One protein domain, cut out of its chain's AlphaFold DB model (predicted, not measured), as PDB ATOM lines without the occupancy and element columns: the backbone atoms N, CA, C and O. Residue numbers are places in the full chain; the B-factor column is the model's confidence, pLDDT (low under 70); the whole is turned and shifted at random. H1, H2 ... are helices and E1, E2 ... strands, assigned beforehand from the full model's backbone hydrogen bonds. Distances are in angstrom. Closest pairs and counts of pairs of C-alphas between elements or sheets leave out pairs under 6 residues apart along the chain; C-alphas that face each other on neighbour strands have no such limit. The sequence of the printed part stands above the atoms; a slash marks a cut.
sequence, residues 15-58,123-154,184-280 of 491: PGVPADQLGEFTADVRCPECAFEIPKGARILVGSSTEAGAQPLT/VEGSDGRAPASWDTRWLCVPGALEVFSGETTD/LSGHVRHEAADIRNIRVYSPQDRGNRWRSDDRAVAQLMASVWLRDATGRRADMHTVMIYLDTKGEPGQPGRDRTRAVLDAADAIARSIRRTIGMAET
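What this domain is: This is residues 15 to 58, 123 to 154 and 184 to 280 of the 491 residues of an uncharacterized protein of Planctomycetes bacterium (UniProt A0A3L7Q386). Two antiparallel sheets, one of four short strands and one built round the long strands E6 and E7, are partly face to face with their strands crossed, a sandwich to which the long helix H3 adds by packing on both sheets. The opening stretch, residues 15 to 42, has no named element, and its residues 31 to 36 stick out as a free tip. The printed part has 173 residues, with elements in the order E1 H1 H2 E2 E3 E4 E5 E6 E7 H3; the sheets run E1 E2 E3 E4 and E5 E6 E7, and the class is mixed, with under half of the residues in named elements. The whole is compact, with a radius of gyration of the C-alphas of 16.7 A and spans of 52 by 37 by 30 A.

How they stand to each other: The first sheet holds E1, residues 43 to 47, E2, 136 to 141, E3, 144 to 149, and E4, 187 to 191. N 45 and O 138 of E1 and E2 are 2.8 A apart, within hydrogen-bond range, as are N 139 and O 146 of the hairpin E2 and E3, 2.8 A, and N 145 and O 190 of E3 and E4, 2.8 A. The twisted second sheet, a meander in which each strand is the antiparallel neighbour of the one before, holds E5, residues 195 to 201, E6, 217 to 227, and E7, 233 to 244; N 199 and O 221 are 2.8 A apart, N 220 and O 241 2.8 A. The sheets' strands stand at 64 degrees; the C-alphas of Gly 47 and Leu 243, the closest of E1 and E7, are 4.6 A apart. H1, residues 51 to 54, touches H2, 131 to 134, closest at the C-alphas of Gly 53 and Ser 133, 4.4 A. H3, residues 256 to 275, is on the second sheet at a height of 7.8 A, on the opposite face from H1, and on the first at 13.2 A; the closest C-alphas of E5 and H3 are those of Val 200 and Asp 265, 6.2 A. In H3 every O i to N i+4 pair is within hydrogen-bond range; H1 and H2 are too short for such a pair.

Where its parts are: E1 begins at C-alpha 43, (-27.142, 42.740, 38.743). E6 is 31.4 A long, E7 32.2 A and H3 28.6 A; H3 ends at C-alpha 275, (-32.343, 42.950, 30.938).

The domain as a whole: The farthest C-alphas, of Thr 230 and Pro 252, are 54.4 A apart. Residues 59 to 122 and 155 to 183 are not printed, with C-alpha gaps of 14.5 A and 14.6 A. The links E5 to E6 and E7 to H3 are long. Mean pLDDT of the printed part is 80.7; residues under 70 include 123 to 133, 203 to 212 and 247 to 256.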
ATOM      1  N   PRO A  15     -17.228  51.930  45.331       94.69
ATOM      2  CA  PRO A  15     -18.377  52.804  45.129       94.69
ATOM      3  C   PRO A  15     -19.240  52.283  43.974       94.69
ATOM      4  O   PRO A  15     -18.723  51.837  42.955       94.69
ATOM      5  N   GLY A  16     -20.562  52.339  44.134       93.06
ATOM      6  CA  GLY A  16     -21.510  51.854  43.128       93.06
ATOM      7  C   GLY A  16     -21.975  50.408  43.324       93.06
ATOM      8  O   GLY A  16     -22.969  50.010  42.717       93.06
ATOM      9  N   VAL A  17     -21.311  49.634  44.189       95.75
ATOM     10  CA  VAL A  17     -21.673  48.238  44.478       95.75
ATOM     11  C   VAL A  17     -22.823  48.185  45.489       95.75
ATOM     12  O   VAL A  17     -22.740  48.827  46.538       95.75
ATOM     13  N   PRO A  18     -23.908  47.439  45.215       93.62
ATOM     14  CA  PRO A  18     -25.050  47.394  46.117       93.62
ATOM     15  C   PRO A  18     -24.708  46.643  47.407       93.62
ATOM     16  O   PRO A  18     -24.030  45.613  47.388       93.62
ATOM     17  N   ALA A  19     -25.218  47.138  48.537       89.38
ATOM     18  CA  ALA A  19     -25.091  46.452  49.823       89.38
ATOM     19  C   ALA A  19     -25.864  45.120  49.830       89.38
ATOM     20  O   ALA A  19     -25.391  44.121  50.375       89.38
ATOM     21  N   ASP A  20     -27.029  45.101  49.177       88.75
ATOM     22  CA  ASP A  20     -27.808  43.888  48.950       88.75
ATOM     23  C   ASP A  20     -27.155  43.012  47.865       88.75
ATOM     24  O   ASP A  20     -26.753  43.493  46.803       88.75
ATOM     25  N   GLN A  21     -27.085  41.703  48.118       84.88
ATOM     26  CA  GLN A  21     -26.528  40.700  47.208       84.88
ATOM     27  C   GLN A  21     -27.287  40.626  45.876       84.88
ATOM     28  O   GLN A  21     -26.709  40.193  44.885       84.88
ATOM     29  N   LEU A  22     -28.555  41.035  45.844       87.94
ATOM     30  CA  LEU A  22     -29.384  41.011  44.638       87.94
ATOM     31  C   LEU A  22     -29.661  42.409  44.069       87.94
ATOM     32  O   LEU A  22     -30.387  42.520  43.082       87.94
ATOM     33  N   GLY A  23     -29.098  43.462  44.671       91.44
ATOM     34  CA  GLY A  23     -29.304  44.849  44.256       91.44
ATOM     35  C   GLY A  23     -28.668  45.201  42.906       91.44
ATOM     36  O   GLY A  23     -27.863  44.447  42.358       91.44
ATOM     37  N   GLU A  24     -29.030  46.373  42.381       94.81
ATOM     38  CA  GLU A  24     -28.450  46.938  41.154       94.81
ATOM     39  C   GLU A  24     -27.181  47.726  41.443       94.81
ATOM     40  O   GLU A  24     -27.082  48.445  42.439       94.81
ATOM     41  N   PHE A  25     -26.226  47.628  40.526       96.25
ATOM     42  CA  PHE A  25     -25.052  48.484  40.512       96.25
ATOM     43  C   PHE A  25     -25.476  49.916  40.174       96.25
ATOM     44  O   PHE A  25     -26.112  50.170  39.153       96.25
ATOM     45  N   THR A  26     -25.147  50.871  41.040       97.00
ATOM     46  CA  THR A  26     -25.595  52.271  40.901       97.00
ATOM     47  C   THR A  26     -24.659  53.121  40.040       97.00
ATOM     48  O   THR A  26     -25.050  54.199  39.584       97.00
ATOM     49  N   ALA A  27     -23.461  52.610  39.752       96.69
ATOM     50  CA  ALA A  27     -22.465  53.189  38.856       96.69
ATOM     51  C   ALA A  27     -21.735  52.077  38.088       96.69
ATOM     52  O   ALA A  27     -21.850  50.902  38.447       96.69
ATOM     53  N   ASP A  28     -20.977  52.449  37.058       97.12
ATOM     54  CA  ASP A  28     -20.067  51.524  36.386       97.12
ATOM     55  C   ASP A  28     -18.931  51.146  37.347       97.12
ATOM     56  O   ASP A  28     -18.211  52.008  37.857       97.12
ATOM     57  N   VAL A  29     -18.772  49.852  37.616       96.94
ATOM     58  CA  VAL A  29     -17.768  49.335  38.550       96.94
ATOM     59  C   VAL A  29     -16.724  48.548  37.784       96.94
ATOM     60  O   VAL A  29     -17.023  47.547  37.134       96.94
ATOM     61  N   ARG A  30     -15.464  48.968  37.906       96.50
ATOM     62  CA  ARG A  30     -14.321  48.270  37.321       96.50
ATOM     63  C   ARG A  30     -13.557  47.509  38.394       96.50
ATOM     64  O   ARG A  30     -13.129  48.080  39.393       96.50
ATOM     65  N   CYS A  31     -13.365  46.212  38.181       94.12
ATOM     66  CA  CYS A  31     -12.549  45.391  39.064       94.12
ATOM     67  C   CYS A  31     -11.074  45.835  38.991       94.12
ATOM     68  O   CYS A  31     -10.511  45.836  37.892       94.12
ATOM     69  N   PRO A  32     -10.424  46.153  40.126       93.94
ATOM     70  CA  PRO A  32      -9.047  46.649  40.133       93.94
ATOM     71  C   PRO A  32      -8.012  45.591  39.723       93.94
ATOM     72  O   PRO A  32      -6.969  45.943  39.188       93.94
ATOM     73  N   GLU A  33      -8.292  44.298  39.921       90.62
ATOM     74  CA  GLU A  33      -7.326  43.233  39.616       90.62
ATOM     75  C   GLU A  33      -7.325  42.796  38.150       90.62
ATOM     76  O   GLU A  33      -6.278  42.508  37.576       90.62
ATOM     77  N   CYS A  34      -8.507  42.678  37.540       91.31
ATOM     78  CA  CYS A  34      -8.640  42.101  36.202       91.31
ATOM     79  C   CYS A  34      -9.309  43.036  35.194       91.31
ATOM     80  O   CYS A  34      -9.652  42.586  34.099       91.31
ATOM     81  N   ALA A  35      -9.546  44.295  35.577       93.69
ATOM     82  CA  ALA A  35     -10.175  45.320  34.751       93.69
ATOM     83  C   ALA A  35     -11.555  44.930  34.185       93.69
ATOM     84  O   ALA A  35     -11.981  45.498  33.186       93.69
ATOM     85  N   PHE A  36     -12.246  43.963  34.798       93.50
ATOM     86  CA  PHE A  36     -13.592  43.571  34.384       93.50
ATOM     87  C   PHE A  36     -14.581  44.679  34.738       93.50
ATOM     88  O   PHE A  36     -14.611  45.118  35.886       93.50
ATOM     89  N   GLU A  37     -15.361  45.119  33.758       95.69
ATOM     90  CA  GLU A  37     -16.309  46.222  33.893       95.69
ATOM     91  C   GLU A  37     -17.725  45.680  34.073       95.69
ATOM     92  O   GLU A  37     -18.173  44.799  33.338       95.69
ATOM     93  N   ILE A  38     -18.416  46.198  35.084       96.69
ATOM     94  CA  ILE A  38     -19.810  45.905  35.393       96.69
ATOM     95  C   ILE A  38     -20.582  47.207  35.182       96.69
ATOM     96  O   ILE A  38     -20.326  48.164  35.916       96.69
ATOM     97  N   PRO A  39     -21.491  47.275  34.195       97.06
ATOM     98  CA  PRO A  39     -22.175  48.518  33.883       97.06
ATOM     99  C   PRO A  39     -23.206  48.887  34.956       97.06
ATOM    100  O   PRO A  39     -23.757  48.024  35.648       97.06
ATOM    101  N   LYS A  40     -23.523  50.177  35.050       97.12
ATOM    102  CA  LYS A  40     -24.630  50.697  35.853       97.12
ATOM    103  C   LYS A  40     -25.941  49.999  35.479       97.12
ATOM    104  O   LYS A  40     -26.229  49.738  34.312       97.12
ATOM    105  N   GLY A  41     -26.755  49.715  36.489       95.62
ATOM    106  CA  GLY A  41     -28.016  48.988  36.365       95.62
ATOM    107  C   GLY A  41     -27.845  47.473  36.282       95.62
ATOM    108  O   GLY A  41     -28.842  46.760  36.342       95.62
ATOM    109  N   ALA A  42     -26.615  46.952  36.182       96.88
ATOM    110  CA  ALA A  42     -26.395  45.514  36.186       96.88
ATOM    111  C   ALA A  42     -26.733  44.885  37.545       96.88
ATOM    112  O   ALA A  42     -26.721  45.548  38.583       96.88
ATOM    113  N   ARG A  43     -26.983  43.574  37.545       95.75
ATOM    114  CA  ARG A  43     -27.142  42.740  38.743       95.75
ATOM    115  C   ARG A  43     -26.264  41.504  38.622       95.75
ATOM    116  O   ARG A  43     -26.161  40.914  37.548       95.75
ATOM    117  N   ILE A  44     -25.672  41.085  39.736       94.44
ATOM    118  CA  ILE A  44     -24.920  39.831  39.814       94.44
ATOM    119  C   ILE A  44     -25.740  38.813  40.596       94.44
ATOM    120  O   ILE A  44     -26.081  39.044  41.753       94.44
ATOM    121  N   LEU A  45     -26.001  37.656  39.991       93.00
ATOM    122  CA  LEU A  45     -26.515  36.489  40.699       93.00
ATOM    123  C   LEU A  45     -25.404  35.463  40.851       93.00
ATOM    124  O   LEU A  45     -24.786  35.038  39.876       93.00
ATOM    125  N   VAL A  46     -25.177  35.041  42.090       90.00
ATOM    126  CA  VAL A  46     -24.241  33.968  42.424       90.00
ATOM    127  C   VAL A  46     -25.038  32.792  42.950       90.00
ATOM    128  O   VAL A  46     -25.823  32.933  43.891       90.00
ATOM    129  N   GLY A  47     -24.813  31.629  42.359       89.19
ATOM    130  CA  GLY A  47     -25.496  30.414  42.737       89.19
ATOM    131  C   GLY A  47     -24.743  29.178  42.278       89.19
ATOM    132  O   GLY A  47     -23.561  29.215  41.934       89.19
ATOM    133  N   SER A  48     -25.455  28.060  42.292       87.19
ATOM    134  CA  SER A  48     -24.900  26.776  41.898       87.19
ATOM    135  C   SER A  48     -25.580  26.218  40.654       87.19
ATOM    136  O   SER A  48     -26.747  26.497  40.397       87.19
ATOM    137  N   SER A  49     -24.883  25.351  39.932       82.00
ATOM    138  CA  SER A  49     -25.434  24.469  38.905       82.00
ATOM    139  C   SER A  49     -26.282  23.344  39.511       82.00
ATOM    140  O   SER A  49     -27.018  22.658  38.801       82.00
ATOM    141  N   THR A  50     -26.202  23.151  40.834       80.06
ATOM    142  CA  THR A  50     -26.935  22.120  41.574       80.06
ATOM    143  C   THR A  50     -27.593  22.684  42.831       80.06
ATOM    144  O   THR A  50     -26.999  23.474  43.560       80.06
ATOM    145  N   GLU A  51     -28.785  22.196  43.179       77.69
ATOM    146  CA  GLU A  51     -29.439  22.544  44.453       77.69
ATOM    147  C   GLU A  51     -28.510  22.286  45.650       77.69
ATOM    148  O   GLU A  51     -28.468  23.050  46.612       77.69
ATOM    149  N   ALA A  52     -27.730  21.202  45.587       74.25
ATOM    150  CA  ALA A  52     -26.837  20.817  46.665       74.25
ATOM    151  C   ALA A  52     -25.694  21.800  46.908       74.25
ATOM    152  O   ALA A  52     -25.276  21.924  48.057       74.25
ATOM    153  N   GLY A  53     -25.217  22.485  45.868       73.19
ATOM    154  CA  GLY A  53     -24.220  23.536  46.017       73.19
ATOM    155  C   GLY A  53     -24.810  24.814  46.610       73.19
ATOM    156  O   GLY A  53     -24.141  25.457  47.401       73.19
ATOM    157  N   ALA A  54     -26.065  25.159  46.310       76.31
ATOM    158  CA  ALA A  54     -26.703  26.379  46.825       76.31
ATOM    159  C   ALA A  54     -27.102  26.304  48.318       76.31
ATOM    160  O   ALA A  54     -27.351  27.325  48.959       76.31
ATOM    161  N   GLN A  55     -27.162  25.098  48.881       78.00
ATOM    162  CA  GLN A  55     -27.521  24.848  50.278       78.00
ATOM    163  C   GLN A  55     -26.295  24.918  51.212       78.00
ATOM    164  O   GLN A  55     -25.174  24.634  50.785       78.00
ATOM    165  N   PRO A  56     -26.473  25.237  52.509       70.94
ATOM    166  CA  PRO A  56     -25.371  25.233  53.463       70.94
ATOM    167  C   PRO A  56     -24.827  23.809  53.673       70.94
ATOM    168  O   PRO A  56     -25.573  22.820  53.710       70.94
ATOM    169  N   LEU A  57     -23.505  23.699  53.838       67.62
ATOM    170  CA  LEU A  57     -22.836  22.447  54.198       67.62
ATOM    171  C   LEU A  57     -23.049  22.160  55.687       67.62
ATOM    172  O   LEU A  57     -22.223  22.489  56.532       67.62
ATOM    173  N   THR A  58     -24.156  21.506  56.029       70.31
ATOM    174  CA  THR A  58     -24.305  20.937  57.377       70.31
ATOM    175  C   THR A  58     -23.313  19.785  57.578       70.31
ATOM    176  O   THR A  58     -23.030  19.040  56.635       70.31
ATOM    177  N   VAL A 123     -14.280  27.703  52.073       62.81
ATOM    178  CA  VAL A 123     -13.186  28.677  52.108       62.81
ATOM    179  C   VAL A 123     -13.340  29.478  53.397       62.81
ATOM    180  O   VAL A 123     -14.449  29.931  53.702       62.81
ATOM    181  N   GLU A 124     -12.267  29.628  54.170       51.31
ATOM    182  CA  GLU A 124     -12.251  30.498  55.351       51.31
ATOM    183  C   GLU A 124     -12.756  31.903  54.976       51.31
ATOM    184  O   GLU A 124     -12.341  32.477  53.972       51.31
ATOM    185  N   GLY A 125     -13.729  32.422  55.732       57.97
ATOM    186  CA  GLY A 125     -14.383  33.707  55.447       57.97
ATOM    187  C   GLY A 125     -15.569  33.658  54.471       57.97
ATOM    188  O   GLY A 125     -16.244  34.669  54.295       57.97
ATOM    189  N   SER A 126     -15.882  32.507  53.863       57.81
ATOM    190  CA  SER A 126     -17.178  32.304  53.193       57.81
ATOM    191  C   SER A 126     -18.270  32.017  54.234       57.81
ATOM    192  O   SER A 126     -17.976  31.422  55.267       57.81
ATOM    193  N   ASP A 127     -19.531  32.395  53.978       61.44
ATOM    194  CA  ASP A 127     -20.703  32.207  54.871       61.44
ATOM    195  C   ASP A 127     -21.083  30.717  55.136       61.44
ATOM    196  O   ASP A 127     -22.260  30.340  55.080       61.44
ATOM    197  N   GLY A 128     -20.107  29.822  55.317       62.84
ATOM    198  CA  GLY A 128     -20.270  28.368  55.411       62.84
ATOM    199  C   GLY A 128     -20.700  27.704  54.099       62.84
ATOM    200  O   GLY A 128     -21.162  26.559  54.106       62.84
ATOM    201  N   ARG A 129     -20.607  28.416  52.967       64.12
ATOM    202  CA  ARG A 129     -21.018  27.895  51.661       64.12
ATOM    203  C   ARG A 129     -19.911  27.050  51.021       64.12
ATOM    204  O   ARG A 129     -18.726  27.327  51.178       64.12
ATOM    205  N   ALA A 130     -20.306  26.035  50.254       63.72
ATOM    206  CA  ALA A 130     -19.367  25.262  49.441       63.72
ATOM    207  C   ALA A 130     -18.747  26.167  48.363       63.72
ATOM    208  O   ALA A 130     -19.476  26.991  47.806       63.72
ATOM    209  N   PRO A 131     -17.496  25.952  47.937       63.75
ATOM    210  CA  PRO A 131     -16.997  26.484  46.665       63.75
ATOM    211  C   PRO A 131     -17.939  26.175  45.486       63.75
ATOM    212  O   PRO A 131     -18.191  27.026  44.640       63.75
ATOM    213  N   ALA A 132     -18.579  24.997  45.497       63.50
ATOM    214  CA  ALA A 132     -19.603  24.608  44.520       63.50
ATOM    215  C   ALA A 132     -20.860  25.510  44.501       63.50
ATOM    216  O   ALA A 132     -21.654  25.437  43.566       63.50
ATOM    217  N   SER A 133     -21.058  26.356  45.519       69.12
ATOM    218  CA  SER A 133     -22.140  27.352  45.566       69.12
ATOM    219  C   SER A 133     -21.883  28.594  44.701       69.12
ATOM    220  O   SER A 133     -22.746  29.467  44.647       69.12
ATOM    221  N   TRP A 134     -20.707  28.668  44.065       73.94
ATOM    222  CA  TRP A 134     -20.237  29.776  43.222       73.94
ATOM    223  C   TRP A 134     -19.920  29.335  41.786       73.94
ATOM    224  O   TRP A 134     -19.376  30.115  40.999       73.94
ATOM    225  N   ASP A 135     -20.213  28.079  41.435       80.81
ATOM    226  CA  ASP A 135     -19.827  27.494  40.145       80.81
ATOM    227  C   ASP A 135     -20.587  28.110  38.953       80.81
ATOM    228  O   ASP A 135     -20.127  28.021  37.812       80.81
ATOM    229  N   THR A 136     -21.718  28.769  39.227       87.00
ATOM    230  CA  THR A 136     -22.599  29.371  38.232       87.00
ATOM    231  C   THR A 136     -22.929  30.790  38.644       87.00
ATOM    232  O   THR A 136     -23.457  31.044  39.728       87.00
ATOM    233  N   ARG A 137     -22.618  31.742  37.770       91.75
ATOM    234  CA  ARG A 137     -22.841  33.158  38.040       91.75
ATOM    235  C   ARG A 137     -23.501  33.806  36.839       91.75
ATOM    236  O   ARG A 137     -23.091  33.562  35.709       91.75
ATOM    237  N   TRP A 138     -24.531  34.604  37.074       94.75
ATOM    238  CA  TRP A 138     -25.186  35.384  36.032       94.75
ATOM    239  C   TRP A 138     -24.886  36.860  36.249       94.75
ATOM    240  O   TRP A 138     -25.011  37.362  37.364       94.75
ATOM    241  N   LEU A 139     -24.507  37.551  35.182       96.38
ATOM    242  CA  LEU A 139     -24.490  39.002  35.120       96.38
ATOM    243  C   LEU A 139     -25.668  39.437  34.254       96.38
ATOM    244  O   LEU A 139     -25.667  39.250  33.039       96.38
ATOM    245  N   CYS A 140     -26.688  39.991  34.890       96.88
ATOM    246  CA  CYS A 140     -27.809  40.598  34.192       96.88
ATOM    247  C   CYS A 140     -27.421  42.039  33.893       96.88
ATOM    248  O   CYS A 140     -27.289  42.831  34.823       96.88
ATOM    249  N   VAL A 141     -27.206  42.368  32.625       96.81
ATOM    250  CA  VAL A 141     -26.919  43.731  32.171       96.81
ATOM    251  C   VAL A 141     -28.106  44.263  31.370       96.81
ATOM    252  O   VAL A 141     -28.848  43.465  30.793       96.81
ATOM    253  N   PRO A 142     -28.281  45.590  31.267       96.19
ATOM    254  CA  PRO A 142     -29.219  46.167  30.312       96.19
ATOM    255  C   PRO A 142     -29.019  45.582  28.910       96.19
ATOM    256  O   PRO A 142     -27.934  45.673  28.334       96.19
ATOM    257  N   GLY A 143     -30.053  44.923  28.388       95.38
ATOM    258  CA  GLY A 143     -30.056  44.289  27.072       95.38
ATOM    259  C   GLY A 143     -29.519  42.856  27.000       95.38
ATOM    260  O   GLY A 143     -29.671  42.251  25.945       95.38
ATOM    261  N   ALA A 144     -28.929  42.269  28.052       96.44
ATOM    262  CA  ALA A 144     -28.401  40.898  27.970       96.44
ATOM    263  C   ALA A 144     -28.255  40.156  29.313       96.44
ATOM    264  O   ALA A 144     -28.119  40.734  30.387       96.44
ATOM    265  N   LEU A 145     -28.198  38.828  29.228       96.12
ATOM    266  CA  LEU A 145     -27.813  37.918  30.299       96.12
ATOM    267  C   LEU A 145     -26.460  37.282  29.973       96.12
ATOM    268  O   LEU A 145     -26.352  36.508  29.023       96.12
ATOM    269  N   GLU A 146     -25.437  37.545  30.777       95.50
ATOM    270  CA  GLU A 146     -24.160  36.842  30.667       95.50
ATOM    271  C   GLU A 146     -24.062  35.729  31.705       95.50
ATOM    272  O   GLU A 146     -24.196  35.951  32.907       95.50
ATOM    273  N   VAL A 147     -23.812  34.514  31.239       92.12
ATOM    274  CA  VAL A 147     -23.686  33.315  32.058       92.12
ATOM    275  C   VAL A 147     -22.218  32.942  32.143       92.12
ATOM    276  O   VAL A 147     -21.569  32.663  31.136       92.12
ATOM    277  N   PHE A 148     -21.711  32.902  33.367       90.06
ATOM    278  CA  PHE A 148     -20.376  32.442  33.695       90.06
ATOM    279  C   PHE A 148     -20.488  31.052  34.327       90.06
ATOM    280  O   PHE A 148     -21.056  30.896  35.412       90.06
ATOM    281  N   SER A 149     -19.969  30.040  33.637       79.50
ATOM    282  CA  SER A 149     -19.847  28.671  34.133       79.50
ATOM    283  C   SER A 149     -18.383  28.376  34.438       79.50
ATOM    284  O   SER A 149     -17.561  28.331  33.524       79.50
ATOM    285  N   GLY A 150     -18.045  28.136  35.698       64.31
ATOM    286  CA  GLY A 150     -16.693  27.712  36.033       64.31
ATOM    287  C   GLY A 150     -16.427  27.635  37.527       64.31
ATOM    288  O   GLY A 150     -16.691  28.585  38.269       64.31
ATOM    289  N   GLU A 151     -15.803  26.523  37.931       54.22
ATOM    290  CA  GLU A 151     -14.746  26.560  38.943       54.22
ATOM    291  C   GLU A 151     -13.789  27.665  38.501       54.22
ATOM    292  O   GLU A 151     -13.339  27.653  37.357       54.22
ATOM    293  N   THR A 152     -13.575  28.674  39.349       44.97
ATOM    294  CA  THR A 152     -12.606  29.745  39.106       44.97
ATOM    295  C   THR A 152     -11.331  29.115  38.569       44.97
ATOM    296  O   THR A 152     -10.645  28.400  39.298       44.97
ATOM    297  N   THR A 153     -11.051  29.310  37.282       39.31
ATOM    298  CA  THR A 153      -9.761  28.946  36.728       39.31
ATOM    299  C   THR A 153      -8.770  29.833  37.451       39.31
ATOM    300  O   THR A 153      -8.696  31.039  37.210       39.31
ATOM    301  N   ASP A 154      -8.062  29.232  38.409       37.69
ATOM    302  CA  ASP A 154      -6.850  29.809  38.961       37.69
ATOM    303  C   ASP A 154      -6.032  30.369  37.794       37.69
ATOM    304  O   ASP A 154      -5.999  29.809  36.691       37.69
ATOM    305  N   LEU A 184     -15.725  26.727  26.397       57.28
ATOM    306  CA  LEU A 184     -14.378  26.523  26.943       57.28
ATOM    307  C   LEU A 184     -13.889  27.723  27.767       57.28
ATOM    308  O   LEU A 184     -13.173  27.521  28.743       57.28
ATOM    309  N   SER A 185     -14.286  28.951  27.417       64.12
ATOM    310  CA  SER A 185     -13.995  30.144  28.228       64.12
ATOM    311  C   SER A 185     -14.872  30.247  29.477       64.12
ATOM    312  O   SER A 185     -14.593  31.070  30.348       64.12
ATOM    313  N   GLY A 186     -15.926  29.428  29.567       75.81
ATOM    314  CA  GLY A 186     -16.870  29.456  30.675       75.81
ATOM    315  C   GLY A 186     -17.702  30.736  30.722       75.81
ATOM    316  O   GLY A 186     -18.191  31.084  31.788       75.81
ATOM    317  N   HIS A 187     -17.848  31.458  29.606       88.81
ATOM    318  CA  HIS A 187     -18.596  32.716  29.524       88.81
ATOM    319  C   HIS A 187     -19.424  32.752  28.243       88.81
ATOM    320  O   HIS A 187     -18.883  32.660  27.141       88.81
ATOM    321  N   VAL A 188     -20.739  32.902  28.393       89.62
ATOM    322  CA  VAL A 188     -21.691  32.986  27.282       89.62
ATOM    323  C   VAL A 188     -22.600  34.187  27.498       89.62
ATOM    324  O   VAL A 188     -23.208  34.319  28.554       89.62
ATOM    325  N   ARG A 189     -22.714  35.057  26.495       93.12
ATOM    326  CA  ARG A 189     -23.633  36.200  26.505       93.12
ATOM    327  C   ARG A 189     -24.889  35.876  25.698       93.12
ATOM    328  O   ARG A 189     -24.796  35.370  24.581       93.12
ATOM    329  N   HIS A 190     -26.048  36.174  26.269       93.56
ATOM    330  CA  HIS A 190     -27.363  35.984  25.670       93.56
ATOM    331  C   HIS A 190     -28.080  37.331  25.593       93.56
ATOM    332  O   HIS A 190     -28.431  37.899  26.624       93.56
ATOM    333  N   GLU A 191     -28.295  37.849  24.388       95.00
ATOM    334  CA  GLU A 191     -29.026  39.107  24.201       95.00
ATOM    335  C   GLU A 191     -30.491  38.955  24.630       95.00
ATOM    336  O   GLU A 191     -31.082  37.886  24.474       95.00
ATOM    337  N   ALA A 192     -31.105  40.027  25.133       93.50
ATOM    338  CA  ALA A 192     -32.489  40.046  25.614       93.50
ATOM    339  C   ALA A 192     -33.470  39.507  24.566       93.50
ATOM    340  O   ALA A 192     -34.364  38.729  24.887       93.50
ATOM    341  N   ALA A 193     -33.246  39.857  23.295       91.62
ATOM    342  CA  ALA A 193     -34.043  39.390  22.164       91.62
ATOM    343  C   ALA A 193     -33.974  37.867  21.951       91.62
ATOM    344  O   ALA A 193     -34.831  37.309  21.268       91.62
ATOM    345  N   ASP A 194     -32.973  37.185  22.501       91.56
ATOM    346  CA  ASP A 194     -32.835  35.731  22.424       91.56
ATOM    347  C   ASP A 194     -33.363  35.025  23.671       91.56
ATOM    348  O   ASP A 194     -33.572  33.813  23.640       91.56
ATOM    349  N   ILE A 195     -33.658  35.747  24.750       92.38
ATOM    350  CA  ILE A 195     -34.230  35.165  25.961       92.38
ATOM    351  C   ILE A 195     -35.747  35.101  25.798       92.38
ATOM    352  O   ILE A 195     -36.434  36.115  25.738       92.38
ATOM    353  N   ARG A 196     -36.291  33.885  25.733       88.38
ATOM    354  CA  ARG A 196     -37.736  33.660  25.610       88.38
ATOM    355  C   ARG A 196     -38.458  33.933  26.924       88.38
ATOM    356  O   ARG A 196     -39.518  34.539  26.925       88.38
ATOM    357  N   ASN A 197     -37.934  33.401  28.025       88.75
ATOM    358  CA  ASN A 197     -38.488  33.593  29.361       88.75
ATOM    359  C   ASN A 197     -37.436  33.287  30.429       88.75
ATOM    360  O   ASN A 197     -36.437  32.614  30.165       88.75
ATOM    361  N   ILE A 198     -37.706  33.770  31.639       91.00
ATOM    362  CA  ILE A 198     -36.969  33.435  32.853       91.00
ATOM    363  C   ILE A 198     -37.994  32.921  33.852       91.00
ATOM    364  O   ILE A 198     -38.873  33.662  34.281       91.00
ATOM    365  N   ARG A 199     -37.899  31.635  34.173       85.19
ATOM    366  CA  ARG A 199     -38.843  30.914  35.021       85.19
ATOM    367  C   ARG A 199     -38.217  30.569  36.353       85.19
ATOM    368  O   ARG A 199     -37.019  30.294  36.442       85.19
ATOM    369  N   VAL A 200     -39.070  30.519  37.359       84.81
ATOM    370  CA  VAL A 200     -38.735  30.077  38.702       84.81
ATOM    371  C   VAL A 200     -39.272  28.676  38.905       84.81
ATOM    372  O   VAL A 200     -40.407  28.352  38.565       84.81
ATOM    373  N   TYR A 201     -38.445  27.840  39.505       79.94
ATOM    374  CA  TYR A 201     -38.803  26.509  39.936       79.94
ATOM    375  C   TYR A 201     -38.403  26.348  41.398       79.94
ATOM    376  O   TYR A 201     -37.306  26.727  41.809       79.94
ATOM    377  N   SER A 202     -39.282  25.745  42.197       75.69
ATOM    378  CA  SER A 202     -38.887  25.261  43.516       75.69
ATOM    379  C   SER A 202     -38.088  23.966  43.330       75.69
ATOM    380  O   SER A 202     -38.604  23.008  42.733       75.69
ATOM    381  N   PRO A 203     -36.820  23.917  43.769       62.72
ATOM    382  CA  PRO A 203     -36.004  22.731  43.660       62.72
ATOM    383  C   PRO A 203     -36.532  21.695  44.650       62.72
ATOM    384  O   PRO A 203     -36.298  21.757  45.849       62.72
ATOM    385  N   GLN A 204     -37.269  20.743  44.090       57.47
ATOM    386  CA  GLN A 204     -37.914  19.630  44.770       57.47
ATOM    387  C   GLN A 204     -39.099  20.009  45.661       57.47
ATOM    388  O   GLN A 204     -39.012  20.703  46.667       57.47
ATOM    389  N   ASP A 205     -40.203  19.365  45.315       49.31
ATOM    390  CA  ASP A 205     -41.368  19.082  46.131       49.31
ATOM    391  C   ASP A 205     -40.980  18.233  47.364       49.31
ATOM    392  O   ASP A 205     -41.325  17.057  47.503       49.31
ATOM    393  N   ARG A 206     -40.170  18.804  48.267       48.34
ATOM    394  CA  ARG A 206     -39.948  18.265  49.611       48.34
ATOM    395  C   ARG A 206     -41.200  18.557  50.423       48.34
ATOM    396  O   ARG A 206     -41.135  19.372  51.341       48.34
ATOM    397  N   GLY A 207     -42.321  17.911  50.091       44.12
ATOM    398  CA  GLY A 207     -43.571  18.021  50.842       44.12
ATOM    399  C   GLY A 207     -43.276  18.060  52.342       44.12
ATOM    400  O   GLY A 207     -42.753  17.094  52.893       44.12
ATOM    401  N   ASN A 208     -43.468  19.228  52.956       45.06
ATOM    402  CA  ASN A 208     -43.229  19.554  54.367       45.06
ATOM    403  C   ASN A 208     -41.879  19.130  55.004       45.06
ATOM    404  O   ASN A 208     -41.740  19.207  56.221       45.06
ATOM    405  N   ARG A 209     -40.859  18.700  54.242       55.75
ATOM    406  CA  ARG A 209     -39.583  18.166  54.781       55.75
ATOM    407  C   ARG A 209     -38.420  19.153  54.702       55.75
ATOM    408  O   ARG A 209     -37.261  18.746  54.591       55.75
ATOM    409  N   TRP A 210     -38.719  20.445  54.759       60.62
ATOM    410  CA  TRP A 210     -37.697  21.457  54.997       60.62
ATOM    411  C   TRP A 210     -37.185  21.309  56.426       60.62
ATOM    412  O   TRP A 210     -37.971  21.278  57.373       60.62
ATOM    413  N   ARG A 211     -35.869  21.189  56.592       67.69
ATOM    414  CA  ARG A 211     -35.261  21.231  57.926       67.69
ATOM    415  C   ARG A 211     -35.154  22.683  58.391       67.69
ATOM    416  O   ARG A 211     -35.235  23.604  57.581       67.69
ATOM    417  N   SER A 212     -34.981  22.896  59.695       66.94
ATOM    418  CA  SER A 212     -34.750  24.232  60.270       66.94
ATOM    419  C   SER A 212     -33.570  24.953  59.614       66.94
ATOM    420  O   SER A 212     -33.623  26.165  59.448       66.94
ATOM    421  N   ASP A 213     -32.565  24.189  59.179       72.31
ATOM    422  CA  ASP A 213     -31.273  24.712  58.723       72.31
ATOM    423  C   ASP A 213     -31.153  24.787  57.188       72.31
ATOM    424  O   ASP A 213     -30.108  25.180  56.665       72.31
ATOM    425  N   ASP A 214     -32.185  24.364  56.446       73.38
ATOM    426  CA  ASP A 214     -32.196  24.469  54.984       73.38
ATOM    427  C   ASP A 214     -32.425  25.935  54.577       73.38
ATOM    428  O   ASP A 214     -33.331  26.600  55.085       73.38
ATOM    429  N   ARG A 215     -31.630  26.438  53.627       76.62
ATOM    430  CA  ARG A 215     -31.832  27.781  53.065       76.62
ATOM    431  C   ARG A 215     -32.949  27.760  52.035       76.62
ATOM    432  O   ARG A 215     -33.098  26.777  51.309       76.62
ATOM    433  N   ALA A 216     -33.666  28.873  51.932       81.62
ATOM    434  CA  ALA A 216     -34.631  29.152  50.880       81.62
ATOM    435  C   ALA A 216     -33.926  29.191  49.514       81.62
ATOM    436  O   ALA A 216     -33.437  30.229  49.088       81.62
ATOM    437  N   VAL A 217     -33.805  28.043  48.848       85.12
ATOM    438  CA  VAL A 217     -33.161  27.946  47.533       85.12
ATOM    439  C   VAL A 217     -34.229  27.835  46.459       85.12
ATOM    440  O   VAL A 217     -35.115  26.991  46.564       85.12
ATOM    441  N   ALA A 218     -34.104  28.643  45.412       87.31
ATOM    442  CA  ALA A 218     -34.918  28.558  44.209       87.31
ATOM    443  C   ALA A 218     -34.048  28.288  42.983       87.31
ATOM    444  O   ALA A 218     -32.872  28.649  42.934       87.31
ATOM    445  N   GLN A 219     -34.637  27.648  41.985       90.00
ATOM    446  CA  GLN A 219     -34.030  27.409  40.688       90.00
ATOM    447  C   GLN A 219     -34.569  28.444  39.701       90.00
ATOM    448  O   GLN A 219     -35.756  28.447  39.398       90.00
ATOM    449  N   LEU A 220     -33.700  29.297  39.166       92.50
ATOM    450  CA  LEU A 220     -34.013  30.120  38.000       92.50
ATOM    451  C   LEU A 220     -33.575  29.390  36.736       92.50
ATOM    452  O   LEU A 220     -32.481  28.826  36.674       92.50
ATOM    453  N   MET A 221     -34.427  29.421  35.720       92.19
ATOM    454  CA  MET A 221     -34.165  28.853  34.404       92.19
ATOM    455  C   MET A 221     -34.484  29.893  33.340       92.19
ATOM    456  O   MET A 221     -35.630  30.318  33.230       92.19
ATOM    457  N   ALA A 222     -33.495  30.278  32.540       91.88
ATOM    458  CA  ALA A 222     -33.726  31.114  31.370       91.88
ATOM    459  C   ALA A 222     -33.748  30.231  30.119       91.88
ATOM    460  O   ALA A 222     -32.778  29.522  29.832       91.88
ATOM    461  N   SER A 223     -34.864  30.242  29.389       88.75
ATOM    462  CA  SER A 223     -34.960  29.618  28.069       88.75
ATOM    463  C   SER A 223     -34.436  30.593  27.023       88.75
ATOM    464  O   SER A 223     -34.994  31.676  26.857       88.75
ATOM    465  N   VAL A 224     -33.376  30.211  26.319       90.00
ATOM    466  CA  VAL A 224     -32.662  31.073  25.374       90.00
ATOM    467  C   VAL A 224     -32.632  30.431  23.996       90.00
ATOM    468  O   VAL A 224     -32.288  29.259  23.857       90.00
ATOM    469  N   TRP A 225     -32.965  31.197  22.967       87.38
ATOM    470  CA  TRP A 225     -32.818  30.784  21.582       87.38
ATOM    471  C   TRP A 225     -31.343  30.698  21.193       87.38
ATOM    472  O   TRP A 225     -30.571  31.637  21.367       87.38
ATOM    473  N   LEU A 226     -30.956  29.565  20.618       83.31
ATOM    474  CA  LEU A 226     -29.697  29.414  19.912       83.31
ATOM    475  C   LEU A 226     -29.880  29.893  18.478       83.31
ATOM    476  O   LEU A 226     -30.842  29.517  17.798       83.31
ATOM    477  N   ARG A 227     -28.931  30.707  18.019       80.69
ATOM    478  CA  ARG A 227     -28.857  31.137  16.628       80.69
ATOM    479  C   ARG A 227     -28.010  30.162  15.820       80.69
ATOM    480  O   ARG A 227     -26.964  29.707  16.283       80.69
ATOM    481  N   ASP A 228     -28.473  29.823  14.623       81.62
ATOM    482  CA  ASP A 228     -27.681  29.065  13.659       81.62
ATOM    483  C   ASP A 228     -26.611  29.943  12.986       81.62
ATOM    484  O   ASP A 228     -26.436  31.121  13.304       81.62
ATOM    485  N   ALA A 229     -25.877  29.367  12.030       78.50
ATOM    486  CA  ALA A 229     -24.869  30.095  11.258       78.50
ATOM    487  C   ALA A 229     -25.450  31.266  10.437       78.50
ATOM    488  O   ALA A 229     -24.704  32.162  10.060       78.50
ATOM    489  N   THR A 230     -26.762  31.274  10.174       82.31
ATOM    490  CA  THR A 230     -27.461  32.356   9.462       82.31
ATOM    491  C   THR A 230     -27.969  33.449  10.405       82.31
ATOM    492  O   THR A 230     -28.560  34.430   9.959       82.31
ATOM    493  N   GLY A 231     -27.761  33.289  11.717       82.50
ATOM    494  CA  GLY A 231     -28.282  34.192  12.735       82.50
ATOM    495  C   GLY A 231     -29.764  33.974  13.045       82.50
ATOM    496  O   GLY A 231     -30.323  34.736  13.834       82.50
ATOM    497  N   ARG A 232     -30.420  32.956  12.471       81.12
ATOM    498  CA  ARG A 232     -31.831  32.638  12.740       81.12
ATOM    499  C   ARG A 232     -31.959  31.784  13.994       81.12
ATOM    500  O   ARG A 232     -31.090  30.970  14.291       81.12
ATOM    501  N   ARG A 233     -33.059  31.957  14.733       86.06
ATOM    502  CA  ARG A 233     -33.394  31.115  15.892       86.06
ATOM    503  C   ARG A 233     -33.639  29.685  15.403       86.06
ATOM    504  O   ARG A 233     -34.531  29.477  14.586       86.06
ATOM    505  N   ALA A 234     -32.851  28.731  15.885       74.44
ATOM    506  CA  ALA A 234     -32.863  27.355  15.385       74.44
ATOM    507  C   ALA A 234     -33.163  26.311  16.467       74.44
ATOM    508  O   ALA A 234     -33.737  25.268  16.169       74.44
ATOM    509  N   ASP A 235     -32.783  26.581  17.714       78.19
ATOM    510  CA  ASP A 235     -32.995  25.667  18.838       78.19
ATOM    511  C   ASP A 235     -33.192  26.464  20.133       78.19
ATOM    512  O   ASP A 235     -32.894  27.657  20.182       78.19
ATOM    513  N   MET A 236     -33.693  25.828  21.186       83.38
ATOM    514  CA  MET A 236     -33.909  26.453  22.488       83.38
ATOM    515  C   MET A 236     -33.042  25.765  23.541       83.38
ATOM    516  O   MET A 236     -33.206  24.588  23.858       83.38
ATOM    517  N   HIS A 237     -32.118  26.521  24.119       82.88
ATOM    518  CA  HIS A 237     -31.297  26.096  25.239       82.88
ATOM    519  C   HIS A 237     -31.903  26.562  26.562       82.88
ATOM    520  O   HIS A 237     -32.693  27.500  26.609       82.88
ATOM    521  N   THR A 238     -31.541  25.911  27.664       84.69
ATOM    522  CA  THR A 238     -31.924  26.377  28.998       84.69
ATOM    523  C   THR A 238     -30.693  26.513  29.867       84.69
ATOM    524  O   THR A 238     -29.985  25.532  30.095       84.69
ATOM    525  N   VAL A 239     -30.468  27.724  30.368       89.81
ATOM    526  CA  VAL A 239     -29.454  28.001  31.384       89.81
ATOM    527  C   VAL A 239     -30.122  28.050  32.748       89.81
ATOM    528  O   VAL A 239     -31.259  28.499  32.882       89.81
ATOM    529  N   MET A 240     -29.434  27.540  33.764       91.06
ATOM    530  CA  MET A 240     -29.995  27.294  35.087       91.06
ATOM    531  C   MET A 240     -29.061  27.818  36.165       91.06
ATOM    532  O   MET A 240     -27.851  27.640  36.054       91.06
ATOM    533  N   ILE A 241     -29.630  28.385  37.223       92.25
ATOM    534  CA  ILE A 241     -28.909  28.746  38.443       92.25
ATOM    535  C   ILE A 241     -29.784  28.453  39.664       92.25
ATOM    536  O   ILE A 241     -30.962  28.805  39.702       92.25
ATOM    537  N   TYR A 242     -29.221  27.784  40.667       90.69
ATOM    538  CA  TYR A 242     -29.834  27.623  41.982       90.69
ATOM    539  C   TYR A 242     -29.310  28.727  42.893       90.69
ATOM    540  O   TYR A 242     -28.111  28.775  43.170       90.69
ATOM    541  N   LEU A 243     -30.196  29.596  43.363       89.88
ATOM    542  CA  LEU A 243     -29.853  30.724  44.222       89.88
ATOM    543  C   LEU A 243     -30.511  30.606  45.590       89.88
ATOM    544  O   LEU A 243     -31.611  30.084  45.733       89.88
ATOM    545  N   ASP A 244     -29.831  31.148  46.587       88.19
ATOM    546  CA  ASP A 244     -30.375  31.417  47.913       88.19
ATOM    547  C   ASP A 244     -31.226  32.695  47.826       88.19
ATOM    548  O   ASP A 244     -30.674  33.782  47.658       88.19
ATOM    549  N   THR A 245     -32.554  32.569  47.896       83.81
ATOM    550  CA  THR A 245     -33.495  33.697  47.798       83.81
ATOM    551  C   THR A 245     -33.506  34.562  49.051       83.81
ATOM    552  O   THR A 245     -34.167  35.596  49.051       83.81
ATOM    553  N   LYS A 246     -32.818  34.142  50.127       79.38
ATOM    554  CA  LYS A 246     -32.827  34.799  51.445       79.38
ATOM    555  C   LYS A 246     -34.215  34.941  52.076       79.38
ATOM    556  O   LYS A 246     -34.324  35.586  53.114       79.38
ATOM    557  N   GLY A 247     -35.252  34.333  51.494       69.25
ATOM    558  CA  GLY A 247     -36.589  34.336  52.073       69.25
ATOM    559  C   GLY A 247     -36.538  33.782  53.493       69.25
ATOM    560  O   GLY A 247     -35.854  32.780  53.735       69.25
ATOM    561  N   GLU A 248     -37.225  34.445  54.429       63.38
ATOM    562  CA  GLU A 248     -37.275  33.979  55.811       63.38
ATOM    563  C   GLU A 248     -37.707  32.508  55.827       63.38
ATOM    564  O   GLU A 248     -38.669  32.141  55.137       63.38
ATOM    565  N   PRO A 249     -37.010  31.635  56.576       55.41
ATOM    566  CA  PRO A 249     -37.440  30.262  56.744       55.41
ATOM    567  C   PRO A 249     -38.792  30.308  57.451       55.41
ATOM    568  O   PRO A 249     -38.852  30.446  58.668       55.41
ATOM    569  N   GLY A 250     -39.880  30.244  56.676       54.56
ATOM    570  CA  GLY A 250     -41.233  30.464  57.180       54.56
ATOM    571  C   GLY A 250     -41.520  29.653  58.444       54.56
ATOM    572  O   GLY A 250     -40.926  28.584  58.656       54.56
ATOM    573  N   GLN A 251     -42.422  30.167  59.286       49.25
ATOM    574  CA  GLN A 251     -42.802  29.527  60.547       49.25
ATOM    575  C   GLN A 251     -43.063  28.020  60.349       49.25
ATOM    576  O   GLN A 251     -43.683  27.639  59.347       49.25
ATOM    577  N   PRO A 252     -42.589  27.156  61.268       47.62
ATOM    578  CA  PRO A 252     -42.836  25.719  61.200       47.62
ATOM    579  C   PRO A 252     -44.325  25.432  60.948       47.62
ATOM    580  O   PRO A 252     -45.180  25.938  61.668       47.62
ATOM    581  N   GLY A 253     -44.642  24.657  59.908       49.69
ATOM    582  CA  GLY A 253     -46.023  24.286  59.566       49.69
ATOM    583  C   GLY A 253     -46.736  25.173  58.535       49.69
ATOM    584  O   GLY A 253     -47.808  24.786  58.078       49.69
ATOM    585  N   ARG A 254     -46.157  26.304  58.099       55.56
ATOM    586  CA  ARG A 254     -46.612  27.017  56.886       55.56
ATOM    587  C   ARG A 254     -45.866  26.514  55.653       55.56
ATOM    588  O   ARG A 254     -44.696  26.140  55.739       55.56
ATOM    589  N   ASP A 255     -46.541  26.521  54.504       62.97
ATOM    590  CA  ASP A 255     -45.954  26.112  53.228       62.97
ATOM    591  C   ASP A 255     -44.839  27.085  52.806       62.97
ATOM    592  O   ASP A 255     -45.071  28.111  52.166       62.97
ATOM    593  N   ARG A 256     -43.602  26.754  53.199       68.31
ATOM    594  CA  ARG A 256     -42.383  27.493  52.843       68.31
ATOM    595  C   ARG A 256     -42.192  27.590  51.331       68.31
ATOM    596  O   ARG A 256     -41.557  28.533  50.874       68.31
ATOM    597  N   THR A 257     -42.754  26.658  50.560       71.56
ATOM    598  CA  THR A 257     -42.632  26.624  49.098       71.56
ATOM    599  C   THR A 257     -43.146  27.916  48.484       71.56
ATOM    600  O   THR A 257     -42.476  28.480  47.626       71.56
ATOM    601  N   ARG A 258     -44.279  28.433  48.975       74.19
ATOM    602  CA  ARG A 258     -44.872  29.668  48.460       74.19
ATOM    603  C   ARG A 258     -43.979  30.881  48.707       74.19
ATOM    604  O   ARG A 258     -43.667  31.580  47.761       74.19
ATOM    605  N   ALA A 259     -43.483  31.074  49.929       75.94
ATOM    606  CA  ALA A 259     -42.602  32.205  50.238       75.94
ATOM    607  C   ALA A 259     -41.286  32.170  49.433       75.94
ATOM    608  O   ALA A 259     -40.793  33.209  48.997       75.94
ATOM    609  N   VAL A 260     -40.723  30.975  49.205       80.88
ATOM    610  CA  VAL A 260     -39.530  30.805  48.357       80.88
ATOM    611  C   VAL A 260     -39.837  31.137  46.898       80.88
ATOM    612  O   VAL A 260     -39.023  31.798  46.256       80.88
ATOM    613  N   LEU A 261     -40.989  30.690  46.387       82.00
ATOM    614  CA  LEU A 261     -41.443  30.991  45.030       82.00
ATOM    615  C   LEU A 261     -41.719  32.486  44.859       82.00
ATOM    616  O   LEU A 261     -41.146  33.072  43.956       82.00
ATOM    617  N   ASP A 262     -42.458  33.118  45.770       82.38
ATOM    618  CA  ASP A 262     -42.766  34.552  45.726       82.38
ATOM    619  C   ASP A 262     -41.474  35.398  45.721       82.38
ATOM    620  O   ASP A 262     -41.326  36.336  44.932       82.38
ATOM    621  N   ALA A 263     -40.494  35.036  46.561       85.62
ATOM    622  CA  ALA A 263     -39.187  35.694  46.591       85.62
ATOM    623  C   ALA A 263     -38.407  35.480  45.284       85.62
ATOM    624  O   ALA A 263     -37.810  36.410  44.744       85.62
ATOM    625  N   ALA A 264     -38.414  34.263  44.749       87.75
ATOM    626  CA  ALA A 264     -37.740  33.963  43.496       87.75
ATOM    627  C   ALA A 264     -38.427  34.600  42.281       87.75
ATOM    628  O   ALA A 264     -37.733  35.036  41.365       87.75
ATOM    629  N   ASP A 265     -39.752  34.727  42.286       86.88
ATOM    630  CA  ASP A 265     -40.531  35.420  41.259       86.88
ATOM    631  C   ASP A 265     -40.250  36.921  41.292       86.88
ATOM    632  O   ASP A 265     -40.087  37.547  40.242       86.88
ATOM    633  N   ALA A 266     -40.091  37.512  42.482       89.44
ATOM    634  CA  ALA A 266     -39.610  38.884  42.614       89.44
ATOM    635  C   ALA A 266     -38.214  39.058  41.986       89.44
ATOM    636  O   ALA A 266     -37.987  40.016  41.244       89.44
ATOM    637  N   ILE A 267     -37.307  38.099  42.204       91.50
ATOM    638  CA  ILE A 267     -35.973  38.091  41.585       91.50
ATOM    639  C   ILE A 267     -36.080  37.946  40.061       91.50
ATOM    640  O   ILE A 267     -35.471  38.727  39.335       91.50
ATOM    641  N   ALA A 268     -36.889  37.014  39.554       92.00
ATOM    642  CA  ALA A 268     -37.085  36.805  38.120       92.00
ATOM    643  C   ALA A 268     -37.683  38.034  37.421       92.00
ATOM    644  O   ALA A 268     -37.205  38.425  36.356       92.00
ATOM    645  N   ARG A 269     -38.697  38.676  38.019       91.38
ATOM    646  CA  ARG A 269     -39.258  39.951  37.533       91.38
ATOM    647  C   ARG A 269     -38.199  41.042  37.513       91.38
ATOM    648  O   ARG A 269     -38.077  41.780  36.542       91.38
ATOM    649  N   SER A 270     -37.393  41.121  38.566       92.06
ATOM    650  CA  SER A 270     -36.305  42.086  38.632       92.06
ATOM    651  C   SER A 270     -35.257  41.874  37.538       92.06
ATOM    652  O   SER A 270     -34.827  42.842  36.925       92.06
ATOM    653  N   ILE A 271     -34.878  40.624  37.262       93.94
ATOM    654  CA  ILE A 271     -33.940  40.284  36.187       93.94
ATOM    655  C   ILE A 271     -34.513  40.672  34.824       93.94
ATOM    656  O   ILE A 271     -33.809  41.276  34.019       93.94
ATOM    657  N   ARG A 272     -35.787  40.349  34.567       94.06
ATOM    658  CA  ARG A 272     -36.468  40.706  33.313       94.06
ATOM    659  C   ARG A 272     -36.441  42.212  33.071       94.06
ATOM    660  O   ARG A 272     -36.023  42.631  31.992       94.06
ATOM    661  N   ARG A 273     -36.772  43.005  34.099       93.31
ATOM    662  CA  ARG A 273     -36.682  44.472  34.057       93.31
ATOM    663  C   ARG A 273     -35.262  44.952  33.773       93.31
ATOM    664  O   ARG A 273     -35.075  45.747  32.861       93.31
ATOM    665  N   THR A 274     -34.260  44.435  34.488       94.50
ATOM    666  CA  THR A 274     -32.852  44.812  34.274       94.50
ATOM    667  C   THR A 274     -32.384  44.508  32.852       94.50
ATOM    668  O   THR A 274     -31.708  45.332  32.251       94.50
ATOM    669  N   ILE A 275     -32.749  43.355  32.291       95.25
ATOM    670  CA  ILE A 275     -32.343  42.950  30.938       95.25
ATOM    671  C   ILE A 275     -33.104  43.735  29.856       95.25
ATOM    672  O   ILE A 275     -32.680  43.757  28.703       95.25
ATOM    673  N   GLY A 276     -34.203  44.410  30.200       92.88
ATOM    674  CA  GLY A 276     -35.081  45.040  29.217       92.88
ATOM    675  C   GLY A 276     -35.882  44.009  28.420       92.88
ATOM    676  O   GLY A 276     -36.236  44.254  27.268       92.88
ATOM    677  N   MET A 277     -36.155  42.840  29.010       87.94
ATOM    678  CA  MET A 277     -37.200  41.973  28.479       87.94
ATOM    679  C   MET A 277     -38.518  42.717  28.655       87.94
ATOM    680  O   MET A 277     -38.801  43.177  29.762       87.94
ATOM    681  N   ALA A 278     -39.305  42.838  27.582       75.38
ATOM    682  CA  ALA A 278     -40.661  43.350  27.705       75.38
ATOM    683  C   ALA A 278     -41.349  42.580  28.838       75.38
ATOM    684  O   ALA A 278     -41.275  41.345  28.875       75.38
ATOM    685  N   GLU A 279     -41.970  43.299  29.772       64.25
ATOM    686  CA  GLU A 279     -42.990  42.702  30.620       64.25
ATOM    687  C   GLU A 279     -44.098  42.297  29.657       64.25
ATOM    688  O   GLU A 279     -44.984  43.068  29.312       64.25
ATOM    689  N   THR A 280     -43.976  41.099  29.096       52.72
ATOM    690  CA  THR A 280     -45.107  40.453  28.475       52.72
ATOM    691  C   THR A 280     -46.114  40.334  29.605       52.72
ATOM    692  O   THR A 280     -45.943  39.482  30.473       52.72
TER     693      THR A 280